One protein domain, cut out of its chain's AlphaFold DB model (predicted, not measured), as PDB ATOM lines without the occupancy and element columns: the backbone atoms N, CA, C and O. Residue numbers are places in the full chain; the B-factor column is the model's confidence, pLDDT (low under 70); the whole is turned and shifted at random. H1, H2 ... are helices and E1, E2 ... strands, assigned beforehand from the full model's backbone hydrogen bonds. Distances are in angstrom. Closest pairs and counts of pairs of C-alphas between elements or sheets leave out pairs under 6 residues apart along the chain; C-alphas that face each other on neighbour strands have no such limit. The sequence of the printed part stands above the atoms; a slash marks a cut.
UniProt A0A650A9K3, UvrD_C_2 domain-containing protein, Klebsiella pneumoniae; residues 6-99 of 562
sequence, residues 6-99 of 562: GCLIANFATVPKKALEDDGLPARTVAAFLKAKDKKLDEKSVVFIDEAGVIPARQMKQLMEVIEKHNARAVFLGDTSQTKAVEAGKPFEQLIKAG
ATOM      1  N   GLY A   6       2.429 108.484 -39.558       66.69
ATOM      2  CA  GLY A   6       1.009 108.418 -39.215       66.69
ATOM      3  C   GLY A   6       0.509 109.770 -38.712       66.69
ATOM      4  O   GLY A   6       1.156 110.380 -37.861       66.69
ATOM      5  N   CYS A   7      -0.639 110.223 -39.209       74.88
ATOM      6  CA  CYS A   7      -1.411 111.312 -38.618       74.88
ATOM      7  C   CYS A   7      -2.791 110.765 -38.239       74.88
ATOM      8  O   CYS A   7      -3.478 110.194 -39.082       74.88
ATOM      9  N   LEU A   8      -3.193 110.907 -36.977       72.50
ATOM     10  CA  LEU A   8      -4.510 110.472 -36.521       72.50
ATOM     11  C   LEU A   8      -5.407 111.686 -36.321       72.50
ATOM     12  O   LEU A   8      -5.034 112.668 -35.666       72.50
ATOM     13  N   ILE A   9      -6.599 111.606 -36.894       73.62
ATOM     14  CA  ILE A   9      -7.624 112.627 -36.815       73.62
ATOM     15  C   ILE A   9      -8.883 111.975 -36.250       73.62
ATOM     16  O   ILE A   9      -9.418 111.026 -36.812       73.62
ATOM     17  N   ALA A  10      -9.354 112.506 -35.130       60.31
ATOM     18  CA  ALA A  10     -10.642 112.165 -34.555       60.31
ATOM     19  C   ALA A  10     -11.673 113.200 -35.003       60.31
ATOM     20  O   ALA A  10     -11.375 114.395 -35.093       60.31
ATOM     21  N   ASN A  11     -12.887 112.739 -35.286       58.06
ATOM     22  CA  ASN A  11     -13.876 113.539 -35.980       58.06
ATOM     23  C   ASN A  11     -14.243 114.852 -35.268       58.06
ATOM     24  O   ASN A  11     -14.043 115.934 -35.816       58.06
ATOM     25  N   PHE A  12     -14.709 114.778 -34.016       54.66
ATOM     26  CA  PHE A  12     -15.316 115.948 -33.364       54.66
ATOM     27  C   PHE A  12     -15.116 116.058 -31.867       54.66
ATOM     28  O   PHE A  12     -14.809 117.144 -31.381       54.66
ATOM     29  N   ALA A  13     -15.314 114.972 -31.127       53.78
ATOM     30  CA  ALA A  13     -15.394 115.065 -29.680       53.78
ATOM     31  C   ALA A  13     -14.006 114.968 -29.038       53.78
ATOM     32  O   ALA A  13     -13.154 114.167 -29.436       53.78
ATOM     33  N   THR A  14     -13.786 115.774 -27.997       58.09
ATOM     34  CA  THR A  14     -12.549 115.704 -27.216       58.09
ATOM     35  C   THR A  14     -12.394 114.353 -26.525       58.09
ATOM     36  O   THR A  14     -11.275 113.930 -26.267       58.09
ATOM     37  N   VAL A  15     -13.502 113.646 -26.299       59.41
ATOM     38  CA  VAL A  15     -13.544 112.332 -25.658       59.41
ATOM     39  C   VAL A  15     -12.871 111.237 -26.516       59.41
ATOM     40  O   VAL A  15     -11.880 110.687 -26.039       59.41
ATOM     41  N   PRO A  16     -13.277 110.948 -27.775       62.84
ATOM     42  CA  PRO A  16     -12.532 110.048 -28.665       62.84
ATOM     43  C   PRO A  16     -11.065 110.445 -28.855       62.84
ATOM     44  O   PRO A  16     -10.185 109.591 -28.828       62.84
ATOM     45  N   LYS A  17     -10.776 111.750 -28.984       72.62
ATOM     46  CA  LYS A  17      -9.393 112.249 -29.067       72.62
ATOM     47  C   LYS A  17      -8.585 111.857 -27.824       72.62
ATOM     48  O   LYS A  17      -7.482 111.342 -27.969       72.62
ATOM     49  N   LYS A  18      -9.123 112.102 -26.627       68.00
ATOM     50  CA  LYS A  18      -8.463 111.811 -25.348       68.00
ATOM     51  C   LYS A  18      -8.286 110.310 -25.138       68.00
ATOM     52  O   LYS A  18      -7.253 109.913 -24.629       68.00
ATOM     53  N   ALA A  19      -9.234 109.485 -25.589       69.81
ATOM     54  CA  ALA A  19      -9.087 108.029 -25.573       69.81
ATOM     55  C   ALA A  19      -7.896 107.568 -26.431       69.81
ATOM     56  O   ALA A  19      -7.065 106.802 -25.957       69.81
ATOM     57  N   LEU A  20      -7.755 108.099 -27.653       75.19
ATOM     58  CA  LEU A  20      -6.587 107.821 -28.499       75.19
ATOM     59  C   LEU A  20      -5.281 108.314 -27.850       75.19
ATOM     60  O   LEU A  20      -4.279 107.606 -27.863       75.19
ATOM     61  N   GLU A  21      -5.284 109.512 -27.259       78.19
ATOM     62  CA  GLU A  21      -4.105 110.056 -26.570       78.19
ATOM     63  C   GLU A  21      -3.716 109.236 -25.328       78.19
ATOM     64  O   GLU A  21      -2.524 108.999 -25.120       78.19
ATOM     65  N   ASP A  22      -4.693 108.762 -24.548       72.25
ATOM     66  CA  ASP A  22      -4.493 107.866 -23.399       72.25
ATOM     67  C   ASP A  22      -3.884 106.516 -23.845       72.25
ATOM     68  O   ASP A  22      -3.054 105.954 -23.128       72.25
ATOM     69  N   ASP A  23      -4.196 106.049 -25.060       75.56
ATOM     70  CA  ASP A  23      -3.584 104.869 -25.698       75.56
ATOM     71  C   ASP A  23      -2.199 105.157 -26.328       75.56
ATOM     72  O   ASP A  23      -1.602 104.305 -26.994       75.56
ATOM     73  N   GLY A  24      -1.650 106.362 -26.125       76.81
ATOM     74  CA  GLY A  24      -0.334 106.771 -26.625       76.81
ATOM     75  C   GLY A  24      -0.317 107.157 -28.107       76.81
ATOM     76  O   GLY A  24       0.754 107.278 -28.711       76.81
ATOM     77  N   LEU A  25      -1.490 107.354 -28.707       76.50
ATOM     78  CA  LEU A  25      -1.653 107.688 -30.111       76.50
ATOM     79  C   LEU A  25      -1.887 109.204 -30.283       76.50
ATOM     80  O   LEU A  25      -2.897 109.735 -29.824       76.50
ATOM     81  N   PRO A  26      -0.991 109.945 -30.967       79.19
ATOM     82  CA  PRO A  26      -1.143 111.389 -31.121       79.19
ATOM     83  C   PRO A  26      -2.327 111.713 -32.042       79.19
ATOM     84  O   PRO A  26      -2.255 111.470 -33.249       79.19
ATOM     85  N   ALA A  27      -3.386 112.305 -31.487       82.69
ATOM     86  CA  ALA A  27      -4.629 112.599 -32.197       82.69
ATOM     87  C   ALA A  27      -4.969 114.098 -32.221       82.69
ATOM     88  O   ALA A  27      -4.606 114.881 -31.340       82.69
ATOM     89  N   ARG A  28      -5.702 114.529 -33.251       82.94
ATOM     90  CA  ARG A  28      -6.226 115.901 -33.383       82.94
ATOM     91  C   ARG A  28      -7.693 115.861 -33.782       82.94
ATOM     92  O   ARG A  28      -8.098 114.943 -34.478       82.94
ATOM     93  N   THR A  29      -8.473 116.874 -33.407       83.00
ATOM     94  CA  THR A  29      -9.824 117.024 -33.971       83.00
ATOM     95  C   THR A  29      -9.748 117.446 -35.442       83.00
ATOM     96  O   THR A  29      -8.788 118.127 -35.829       83.00
ATOM     97  N   VAL A  30     -10.757 117.111 -36.258       85.38
ATOM     98  CA  VAL A  30     -10.843 117.556 -37.667       85.38
ATOM     99  C   VAL A  30     -10.717 119.075 -37.761       85.38
ATOM    100  O   VAL A  30      -9.872 119.580 -38.499       85.38
ATOM    101  N   ALA A  31     -11.452 119.819 -36.930       79.94
ATOM    102  CA  ALA A  31     -11.373 121.278 -36.889       79.94
ATOM    103  C   ALA A  31      -9.958 121.790 -36.551       79.94
ATOM    104  O   ALA A  31      -9.443 122.703 -37.203       79.94
ATOM    105  N   ALA A  32      -9.284 121.191 -35.560       81.81
ATOM    106  CA  ALA A  32      -7.919 121.576 -35.196       81.81
ATOM    107  C   ALA A  32      -6.905 121.237 -36.297       81.81
ATOM    108  O   ALA A  32      -5.919 121.962 -36.463       81.81
ATOM    109  N   PHE A  33      -7.120 120.147 -37.036       87.19
ATOM    110  CA  PHE A  33      -6.319 119.786 -38.199       87.19
ATOM    111  C   PHE A  33      -6.538 120.777 -39.350       87.19
ATOM    112  O   PHE A  33      -5.567 121.330 -39.870       87.19
ATOM    113  N   LEU A  34      -7.790 121.094 -39.695       86.94
ATOM    114  CA  LEU A  34      -8.146 122.033 -40.764       86.94
ATOM    115  C   LEU A  34      -7.669 123.468 -40.485       86.94
ATOM    116  O   LEU A  34      -7.197 124.131 -41.408       86.94
ATOM    117  N   LYS A  35      -7.641 123.912 -39.222       84.50
ATOM    118  CA  LYS A  35      -7.097 125.230 -38.827       84.50
ATOM    119  C   LYS A  35      -5.567 125.301 -38.767       84.50
ATOM    120  O   LYS A  35      -5.000 126.390 -38.725       84.50
ATOM    121  N   ALA A  36      -4.869 124.166 -38.726       84.62
ATOM    122  CA  ALA A  36      -3.412 124.154 -38.609       84.62
ATOM    123  C   ALA A  36      -2.749 124.825 -39.824       84.62
ATOM    124  O   ALA A  36      -3.044 124.437 -40.952       84.62
ATOM    125  N   LYS A  37      -1.831 125.778 -39.612       82.88
ATOM    126  CA  LYS A  37      -1.061 126.387 -40.715       82.88
ATOM    127  C   LYS A  37      -0.185 125.356 -41.427       82.88
ATOM    128  O   LYS A  37      -0.187 125.281 -42.646       82.88
ATOM    129  N   ASP A  38       0.521 124.551 -40.640       83.31
ATOM    130  CA  ASP A  38       1.303 123.418 -41.121       83.31
ATOM    131  C   ASP A  38       0.548 122.117 -40.820       83.31
ATOM    132  O   ASP A  38       0.243 121.807 -39.660       83.31
ATOM    133  N   LYS A  39       0.211 121.379 -41.883       85.38
ATOM    134  CA  LYS A  39      -0.466 120.078 -41.791       85.38
ATOM    135  C   LYS A  39       0.501 118.960 -41.422       85.38
ATOM    136  O   LYS A  39       0.049 117.948 -40.894       85.38
ATOM    137  N   LYS A  40       1.804 119.154 -41.667       83.44
ATOM    138  CA  LYS A  40       2.858 118.140 -41.523       83.44
ATOM    139  C   LYS A  40       2.557 116.854 -42.296       83.44
ATOM    140  O   LYS A  40       2.863 115.765 -41.816       83.44
ATOM    141  N   LEU A  41       1.946 116.992 -43.472       88.81
ATOM    142  CA  LEU A  41       1.658 115.884 -44.374       88.81
ATOM    143  C   LEU A  41       2.627 115.884 -45.552       88.81
ATOM    144  O   LEU A  41       3.041 116.932 -46.038       88.81
ATOM    145  N   ASP A  42       2.966 114.684 -45.996       88.44
ATOM    146  CA  ASP A  42       3.736 114.396 -47.199       88.44
ATOM    147  C   ASP A  42       3.186 113.121 -47.865       88.44
ATOM    148  O   ASP A  42       2.311 112.446 -47.323       88.44
ATOM    149  N   GLU A  43       3.735 112.749 -49.017       91.00
ATOM    150  CA  GLU A  43       3.344 111.551 -49.780       91.00
ATOM    151  C   GLU A  43       3.508 110.222 -49.010       91.00
ATOM    152  O   GLU A  43       2.961 109.187 -49.387       91.00
ATOM    153  N   LYS A  44       4.279 110.228 -47.914       89.69
ATOM    154  CA  LYS A  44       4.505 109.063 -47.041       89.69
ATOM    155  C   LYS A  44       3.564 109.060 -45.842       89.69
ATOM    156  O   LYS A  44       3.702 108.207 -44.956       89.69
ATOM    157  N   SER A  45       2.652 110.024 -45.788       90.00
ATOM    158  CA  SER A  45       1.732 110.199 -44.686       90.00
ATOM    159  C   SER A  45       0.459 109.387 -44.900       90.00
ATOM    160  O   SER A  45      -0.111 109.357 -45.992       90.00
ATOM    161  N   VAL A  46       0.001 108.739 -43.831       90.31
ATOM    162  CA  VAL A  46      -1.318 108.105 -43.771       90.31
ATOM    163  C   VAL A  46      -2.130 108.812 -42.700       90.31
ATOM    164  O   VAL A  46      -1.702 108.904 -41.548       90.31
ATOM    165  N   VAL A  47      -3.289 109.316 -43.100       90.12
ATOM    166  CA  VAL A  47      -4.249 109.995 -42.245       90.12
ATOM    167  C   VAL A  47      -5.343 109.008 -41.877       90.12
ATOM    168  O   VAL A  47      -6.077 108.558 -42.752       90.12
ATOM    169  N   PHE A  48      -5.456 108.658 -40.600       90.81
ATOM    170  CA  PHE A  48      -6.593 107.879 -40.116       90.81
ATOM    171  C   PHE A  48      -7.656 108.831 -39.598       90.81
ATOM    172  O   PHE A  48      -7.343 109.762 -38.857       90.81
ATOM    173  N   ILE A  49      -8.894 108.589 -39.999       90.31
ATOM    174  CA  ILE A  49     -10.051 109.398 -39.653       90.31
ATOM    175  C   ILE A  49     -11.015 108.509 -38.885       90.31
ATOM    176  O   ILE A  49     -11.701 107.689 -39.490       90.31
ATOM    177  N   ASP A  50     -11.021 108.652 -37.565       86.62
ATOM    178  CA  ASP A  50     -11.901 107.894 -36.678       86.62
ATOM    179  C   ASP A  50     -13.283 108.544 -36.555       86.62
ATOM    180  O   ASP A  50     -13.406 109.764 -36.684       86.62
ATOM    181  N   GLU A  51     -14.315 107.736 -36.305       85.81
ATOM    182  CA  GLU A  51     -15.729 108.128 -36.251       85.81
ATOM    183  C   GLU A  51     -16.230 108.836 -37.529       85.81
ATOM    184  O   GLU A  51     -17.072 109.729 -37.480       85.81
ATOM    185  N   ALA A  52     -15.751 108.441 -38.713       89.25
ATOM    186  CA  ALA A  52     -16.044 109.091 -39.997       89.25
ATOM    187  C   ALA A  52     -17.549 109.193 -40.339       89.25
ATOM    188  O   ALA A  52     -17.956 110.084 -41.088       89.25
ATOM    189  N   GLY A  53     -18.390 108.326 -39.763       86.81
ATOM    190  CA  GLY A  53     -19.850 108.346 -39.933       86.81
ATOM    191  C   GLY A  53     -20.517 109.648 -39.476       86.81
ATOM    192  O   GLY A  53     -21.568 110.016 -40.006       86.81
ATOM    193  N   VAL A  54     -19.876 110.392 -38.567       84.12
ATOM    194  CA  VAL A  54     -20.404 111.667 -38.067       84.12
ATOM    195  C   VAL A  54     -19.814 112.908 -38.754       84.12
ATOM    196  O   VAL A  54     -20.198 114.009 -38.380       84.12
ATOM    197  N   ILE A  55     -18.942 112.779 -39.785       87.25
ATOM    198  CA  ILE A  55     -18.357 113.941 -40.513       87.25
ATOM    199  C   ILE A  55     -19.417 114.578 -41.422       87.25
ATOM    200  O   ILE A  55     -19.917 113.894 -42.318       87.25
ATOM    201  N   PRO A  56     -19.715 115.885 -41.302       86.69
ATOM    202  CA  PRO A  56     -20.520 116.603 -42.282       86.69
ATOM    203  C   PRO A  56     -19.846 116.667 -43.653       86.69
ATOM    204  O   PRO A  56     -18.618 116.712 -43.765       86.69
ATOM    205  N   ALA A  57     -20.645 116.773 -44.719       88.88
ATOM    206  CA  ALA A  57     -20.132 116.773 -46.094       88.88
ATOM    207  C   ALA A  57     -19.086 117.872 -46.356       88.88
ATOM    208  O   ALA A  57     -18.087 117.632 -47.034       88.88
ATOM    209  N   ARG A  58     -19.280 119.069 -45.788       86.69
ATOM    210  CA  ARG A  58     -18.374 120.215 -45.984       86.69
ATOM    211  C   ARG A  58     -16.994 119.974 -45.380       86.69
ATOM    212  O   ARG A  58     -15.990 120.179 -46.057       86.69
ATOM    213  N   GLN A  59     -16.949 119.497 -44.137       88.44
ATOM    214  CA  GLN A  59     -15.683 119.208 -43.462       88.44
ATOM    215  C   GLN A  59     -14.967 118.021 -44.104       88.44
ATOM    216  O   GLN A  59     -13.751 118.070 -44.274       88.44
ATOM    217  N   MET A  60     -15.713 116.995 -44.535       91.62
ATOM    218  CA  MET A  60     -15.135 115.871 -45.270       91.62
ATOM    219  C   MET A  60     -14.475 116.328 -46.576       91.62
ATOM    220  O   MET A  60     -13.338 115.948 -46.840       91.62
ATOM    221  N   LYS A  61     -15.141 117.188 -47.362       93.19
ATOM    222  CA  LYS A  61     -14.572 117.761 -48.594       93.19
ATOM    223  C   LYS A  61     -13.244 118.466 -48.320       93.19
ATOM    224  O   LYS A  61     -12.242 118.131 -48.941       93.19
ATOM    225  N   GLN A  62     -13.220 119.389 -47.358       92.00
ATOM    226  CA  GLN A  62     -12.005 120.134 -47.009       92.00
ATOM    227  C   GLN A  62     -10.874 119.216 -46.536       92.00
ATOM    228  O   GLN A  62      -9.711 119.416 -46.885       92.00
ATOM    229  N   LEU A  63     -11.209 118.209 -45.729       92.00
ATOM    230  CA  LEU A  63     -10.256 117.221 -45.248       92.00
ATOM    231  C   LEU A  63      -9.638 116.443 -46.415       92.00
ATOM    232  O   LEU A  63      -8.415 116.344 -46.495       92.00
ATOM    233  N   MET A  64     -10.469 115.942 -47.330       93.50
ATOM    234  CA  MET A  64     -10.018 115.209 -48.513       93.50
ATOM    235  C   MET A  64      -9.156 116.078 -49.435       93.50
ATOM    236  O   MET A  64      -8.078 115.637 -49.814       93.50
ATOM    237  N   GLU A  65      -9.549 117.328 -49.706       94.75
ATOM    238  CA  GLU A  65      -8.767 118.277 -50.518       94.75
ATOM    239  C   GLU A  65      -7.376 118.540 -49.921       94.75
ATOM    240  O   GLU A  65      -6.372 118.600 -50.633       94.75
ATOM    241  N   VAL A  66      -7.287 118.677 -48.592       92.75
ATOM    242  CA  VAL A  66      -6.001 118.851 -47.905       92.75
ATOM    243  C   VAL A  66      -5.130 117.601 -48.033       92.75
ATOM    244  O   VAL A  66      -3.925 117.734 -48.247       92.75
ATOM    245  N   ILE A  67      -5.707 116.408 -47.885       92.31
ATOM    246  CA  ILE A  67      -4.979 115.135 -47.990       92.31
ATOM    247  C   ILE A  67      -4.475 114.927 -49.424       92.31
ATOM    248  O   ILE A  67      -3.292 114.638 -49.620       92.31
ATOM    249  N   GLU A  68      -5.342 115.154 -50.410       93.94
ATOM    250  CA  GLU A  68      -5.040 115.056 -51.838       93.94
ATOM    251  C   GLU A  68      -3.923 116.021 -52.245       93.94
ATOM    252  O   GLU A  68      -2.948 115.608 -52.871       93.94
ATOM    253  N   LYS A  69      -3.982 117.281 -51.789       94.25
ATOM    254  CA  LYS A  69      -2.938 118.287 -52.044       94.25
ATOM    255  C   LYS A  69      -1.536 117.840 -51.606       94.25
ATOM    256  O   LYS A  69      -0.550 118.288 -52.185       94.25
ATOM    257  N   HIS A  70      -1.433 116.997 -50.578       92.69
ATOM    258  CA  HIS A  70      -0.153 116.485 -50.074       92.69
ATOM    259  C   HIS A  70       0.192 115.089 -50.611       92.69
ATOM    260  O   HIS A  70       1.180 114.506 -50.169       92.69
ATOM    261  N   ASN A  71      -0.609 114.549 -51.539       93.56
ATOM    262  CA  ASN A  71      -0.491 113.187 -52.062       93.56
ATOM    263  C   ASN A  71      -0.455 112.118 -50.948       93.56
ATOM    264  O   ASN A  71       0.201 111.083 -51.069       93.56
ATOM    265  N   ALA A  72      -1.117 112.402 -49.822       93.06
ATOM    266  CA  ALA A  72      -1.178 111.520 -48.666       93.06
ATOM    267  C   ALA A  72      -2.329 110.512 -48.815       93.06
ATOM    268  O   ALA A  72      -3.256 110.699 -49.602       93.06
ATOM    269  N   ARG A  73      -2.296 109.430 -48.032       92.31
ATOM    270  CA  ARG A  73      -3.365 108.417 -48.027       92.31
ATOM    271  C   ARG A  73      -4.321 108.653 -46.866       92.31
ATOM    272  O   ARG A  73      -3.879 109.037 -45.788       92.31
ATOM    273  N   ALA A  74      -5.603 108.357 -47.059       91.94
ATOM    274  CA  ALA A  74      -6.615 108.395 -46.006       91.94
ATOM    275  C   ALA A  74      -7.133 106.986 -45.681       91.94
ATOM    276  O   ALA A  74      -7.311 106.166 -46.582       91.94
ATOM    277  N   VAL A  75      -7.406 106.724 -44.405       93.31
ATOM    278  CA  VAL A  75      -8.124 105.542 -43.914       93.31
ATOM    279  C   VAL A  75      -9.293 106.032 -43.071       93.31
ATOM    280  O   VAL A  75      -9.085 106.628 -42.017       93.31
ATOM    281  N   PHE A  76     -10.516 105.788 -43.531       92.81
ATOM    282  CA  PHE A  76     -11.731 106.163 -42.813       92.81
ATOM    283  C   PHE A  76     -12.215 104.993 -41.957       92.81
ATOM    284  O   PHE A  76     -12.403 103.886 -42.463       92.81
ATOM    285  N   LEU A  77     -12.420 105.245 -40.668       91.12
ATOM    286  CA  LEU A  77     -12.942 104.304 -39.686       91.12
ATOM    287  C   LEU A  77     -14.263 104.863 -39.162       91.12
ATOM    288  O   LEU A  77     -14.356 106.047 -38.853       91.12
ATOM    289  N   GLY A  78     -15.300 104.040 -39.081       89.12
ATOM    290  CA  GLY A  78     -16.598 104.480 -38.586       89.12
ATOM    291  C   GLY A  78     -17.682 103.438 -38.805       89.12
ATOM    292  O   GLY A  78     -17.479 102.443 -39.498       89.12
ATOM    293  N   ASP A  79     -18.845 103.702 -38.224       88.69
ATOM    294  CA  ASP A  79     -20.018 102.838 -38.285       88.69
ATOM    295  C   ASP A  79     -21.190 103.621 -38.891       88.69
ATOM    296  O   ASP A  79     -21.603 104.650 -38.359       88.69
ATOM    297  N   THR A  80     -21.712 103.155 -40.027       87.62
ATOM    298  CA  THR A  80     -22.842 103.795 -40.722       87.62
ATOM    299  C   THR A  80     -24.192 103.521 -40.059       87.62
ATOM    300  O   THR A  80     -25.170 104.176 -40.410       87.62
ATOM    301  N   SER A  81     -24.261 102.553 -39.139       85.81
ATOM    302  CA  SER A  81     -25.470 102.232 -38.373       85.81
ATOM    303  C   SER A  81     -25.608 103.074 -37.100       85.81
ATOM    304  O   SER A  81     -26.676 103.068 -36.490       85.81
ATOM    305  N   GLN A  82     -24.552 103.784 -36.681       85.25
ATOM    306  CA  GLN A  82     -24.618 104.734 -35.566       85.25
ATOM    307  C   GLN A  82     -25.307 106.039 -35.975       85.25
ATOM    308  O   GLN A  82     -25.668 106.250 -37.135       85.25
ATOM    309  N   THR A  83     -25.482 106.928 -34.997       77.06
ATOM    310  CA  THR A  83     -26.024 108.261 -35.232       77.06
ATOM    311  C   THR A  83     -25.226 108.994 -36.298       77.06
ATOM    312  O   THR A  83     -23.996 108.935 -36.330       77.06
ATOM    313  N   LYS A  84     -25.939 109.683 -37.185       80.88
ATOM    314  CA  LYS A  84     -25.350 110.397 -38.323       80.88
ATOM    315  C   LYS A  84     -24.807 111.752 -37.875       80.88
ATOM    316  O   LYS A  84     -25.131 112.245 -36.798       80.88
ATOM    317  N   ALA A  85     -24.002 112.374 -38.738       73.31
ATOM    318  CA  ALA A  85     -23.627 113.775 -38.571       73.31
ATOM    319  C   ALA A  85     -24.882 114.629 -38.341       73.31
ATOM    320  O   ALA A  85     -25.919 114.371 -38.956       73.31
ATOM    321  N   VAL A  86     -24.781 115.673 -37.535       71.44
ATOM    322  CA  VAL A  86     -25.889 116.616 -37.353       71.44
ATOM    323  C   VAL A  86     -26.002 117.536 -38.559       71.44
ATOM    324  O   VAL A  86     -27.027 117.569 -39.232       71.44
ATOM    325  N   GLU A  87     -24.909 118.214 -38.918       76.56
ATOM    326  CA  GLU A  87     -24.871 119.066 -40.108       76.56
ATOM    327  C   GLU A  87     -25.020 118.252 -41.399       76.56
ATOM    328  O   GLU A  87     -24.652 117.084 -41.453       76.56
ATOM    329  N   ALA A  88     -25.497 118.880 -42.472       80.94
ATOM    330  CA  ALA A  88     -25.898 118.232 -43.721       80.94
ATOM    331  C   ALA A  88     -24.899 117.219 -44.340       80.94
ATOM    332  O   ALA A  88     -23.678 117.400 -44.367       80.94
ATOM    333  N   GLY A  89     -25.479 116.175 -44.948       83.88
ATOM    334  CA  GLY A  89     -24.779 115.130 -45.701       83.88
ATOM    335  C   GLY A  89     -24.371 113.894 -44.889       83.88
ATOM    336  O   GLY A  89     -24.421 113.882 -43.660       83.88
ATOM    337  N   LYS A  90     -23.987 112.836 -45.612       89.31
ATOM    338  CA  LYS A  90     -23.531 111.535 -45.083       89.31
ATOM    339  C   LYS A  90     -22.351 111.004 -45.917       89.31
ATOM    340  O   LYS A  90     -22.448 109.945 -46.540       89.31
ATOM    341  N   PRO A  91     -21.244 111.762 -45.994       91.00
ATOM    342  CA  PRO A  91     -20.186 111.522 -46.969       91.00
ATOM    343  C   PRO A  91     -19.500 110.165 -46.788       91.00
ATOM    344  O   PRO A  91     -19.160 109.538 -47.780       91.00
ATOM    345  N   PHE A  92     -19.348 109.665 -45.557       92.12
ATOM    346  CA  PHE A  92     -18.756 108.345 -45.321       92.12
ATOM    347  C   PHE A  92     -19.572 107.220 -45.977       92.12
ATOM    348  O   PHE A  92     -19.024 106.411 -46.723       92.12
ATOM    349  N   GLU A  93     -20.896 107.228 -45.798       91.06
ATOM    350  CA  GLU A  93     -21.799 106.287 -46.472       91.06
ATOM    351  C   GLU A  93     -21.757 106.462 -48.000       91.06
ATOM    352  O   GLU A  93     -21.737 105.478 -48.738       91.06
ATOM    353  N   GLN A  94     -21.701 107.707 -48.491       91.62
ATOM    354  CA  GLN A  94     -21.596 107.993 -49.927       91.62
ATOM    355  C   GLN A  94     -20.289 107.469 -50.532       91.62
ATOM    356  O   GLN A  94     -20.324 106.903 -51.620       91.62
ATOM    357  N   LEU A  95     -19.157 107.604 -49.835       93.00
ATOM    358  CA  LEU A  95     -17.859 107.092 -50.279       93.00
ATOM    359  C   LEU A  95     -17.872 105.562 -50.377       93.00
ATOM    360  O   LEU A  95     -17.426 105.015 -51.383       93.00
ATOM    361  N   ILE A  96     -18.441 104.875 -49.380       93.44
ATOM    362  CA  ILE A  96     -18.618 103.414 -49.415       93.44
ATOM    363  C   ILE A  96     -19.474 103.019 -50.627       93.44
ATOM    364  O   ILE A  96     -19.065 102.175 -51.424       93.44
ATOM    365  N   LYS A  97     -20.632 103.669 -50.820       91.19
ATOM    366  CA  LYS A  97     -21.526 103.414 -51.967       91.19
ATOM    367  C   LYS A  97     -20.878 103.720 -53.320       91.19
ATOM    368  O   LYS A  97     -21.194 103.053 -54.299       91.19
ATOM    369  N   ALA A  98     -19.979 104.700 -53.376       92.62
ATOM    370  CA  ALA A  98     -19.231 105.073 -54.575       92.62
ATOM    371  C   ALA A  98     -18.064 104.118 -54.896       92.62
ATOM    372  O   ALA A  98     -17.365 104.327 -55.885       92.62
ATOM    373  N   GLY A  99     -17.848 103.071 -54.091       94.06
ATOM    374  CA  GLY A  99     -16.832 102.049 -54.348       94.06
ATOM    375  C   GLY A  99     -15.512 102.259 -53.609       94.06
ATOM    376  O   GLY A  99     -14.510 101.648 -53.984       94.06
TER     377      GLY A  99
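What this domain is: This is residues 6 to 99 of the 562 residues of the protein "UvrD_C_2 domain-containing protein" of Klebsiella pneumoniae (UniProt A0A650A9K3). A twisted sheet of four parallel strands, in the order E2 E1 E3 E4, has H1 over one face and H2 and H3 over the other, while H4 lies off the sheet after a long loop, residues 77 to 90. The printed part has 94 residues with four named helices and four named strands, in the order E1 H1 E2 H2 E3 H3 E4 H4; the class is mixed, helices and strands. It is compact, with a radius of gyration of the C-alphas of 12.7 A, and spans 30 by 30 by 22 A.

Where its parts are: E3, residues 45 to 50, is 16.0 A long from first to last C-alpha. E1, residues 6 to 10, begins at C-alpha 6 (1.009, 108.418, -39.215). E2 is residues 27 to 29 and E4 residues 73 to 76. H3, residues 57 to 69, is 18.3 A long. H1 is residues 14 to 22, H2 residues 30 to 35, and H4 residues 91 to 97, ending at C-alpha 97 (-21.526, 103.414, -51.967).

How they stand to each other: N 9 and O 48 of E1 and E3, N 10 and O 28 of E1 and E2, and N 47 and O 73 of E3 and E4 are each 2.8 A apart, within hydrogen-bond range. E1, H1, E2 and E3, H3, E4 are strand-helix-strand units, parallel neighbour strands with a helix between; E2, H2, E3 is a split one, with E1 between its strands. The three crossovers are right-handed. H1 runs along the strands over E2 and E1, at a height over the sheet of 8.4 A; its closest C-alphas to E2 are those of Lys 17 and Ala 27, 5.7 A. On the opposite face H3 runs along the strands at 9.9 A, over E4 and, only just, with 3 C-alphas, E3. H2, on the same face as H3, only just stands up from the sheet, rising 43 degrees. Residues 59 to 63 alone of H3 touch H2; the closest C-alphas are those of Leu 34 and Leu 63, 6.9 A. H4 is close to H3 but not clearly touching; the closest C-alphas are those of Ala 57 and Pro 91, 5.3 A. In H1, H2, H3 and H4 every O i to N i+4 pair is within hydrogen-bond range.

The domain as a whole: The C-alphas farthest apart, those of Asp 22 and Ala 98, are 34.6 A apart. The printed part has no cut; the link from E4 to H4, 14 residues, is long. Mean pLDDT of the printed part is 83.7, with residues 6, 10 to 16 and 18 to 19 under 70.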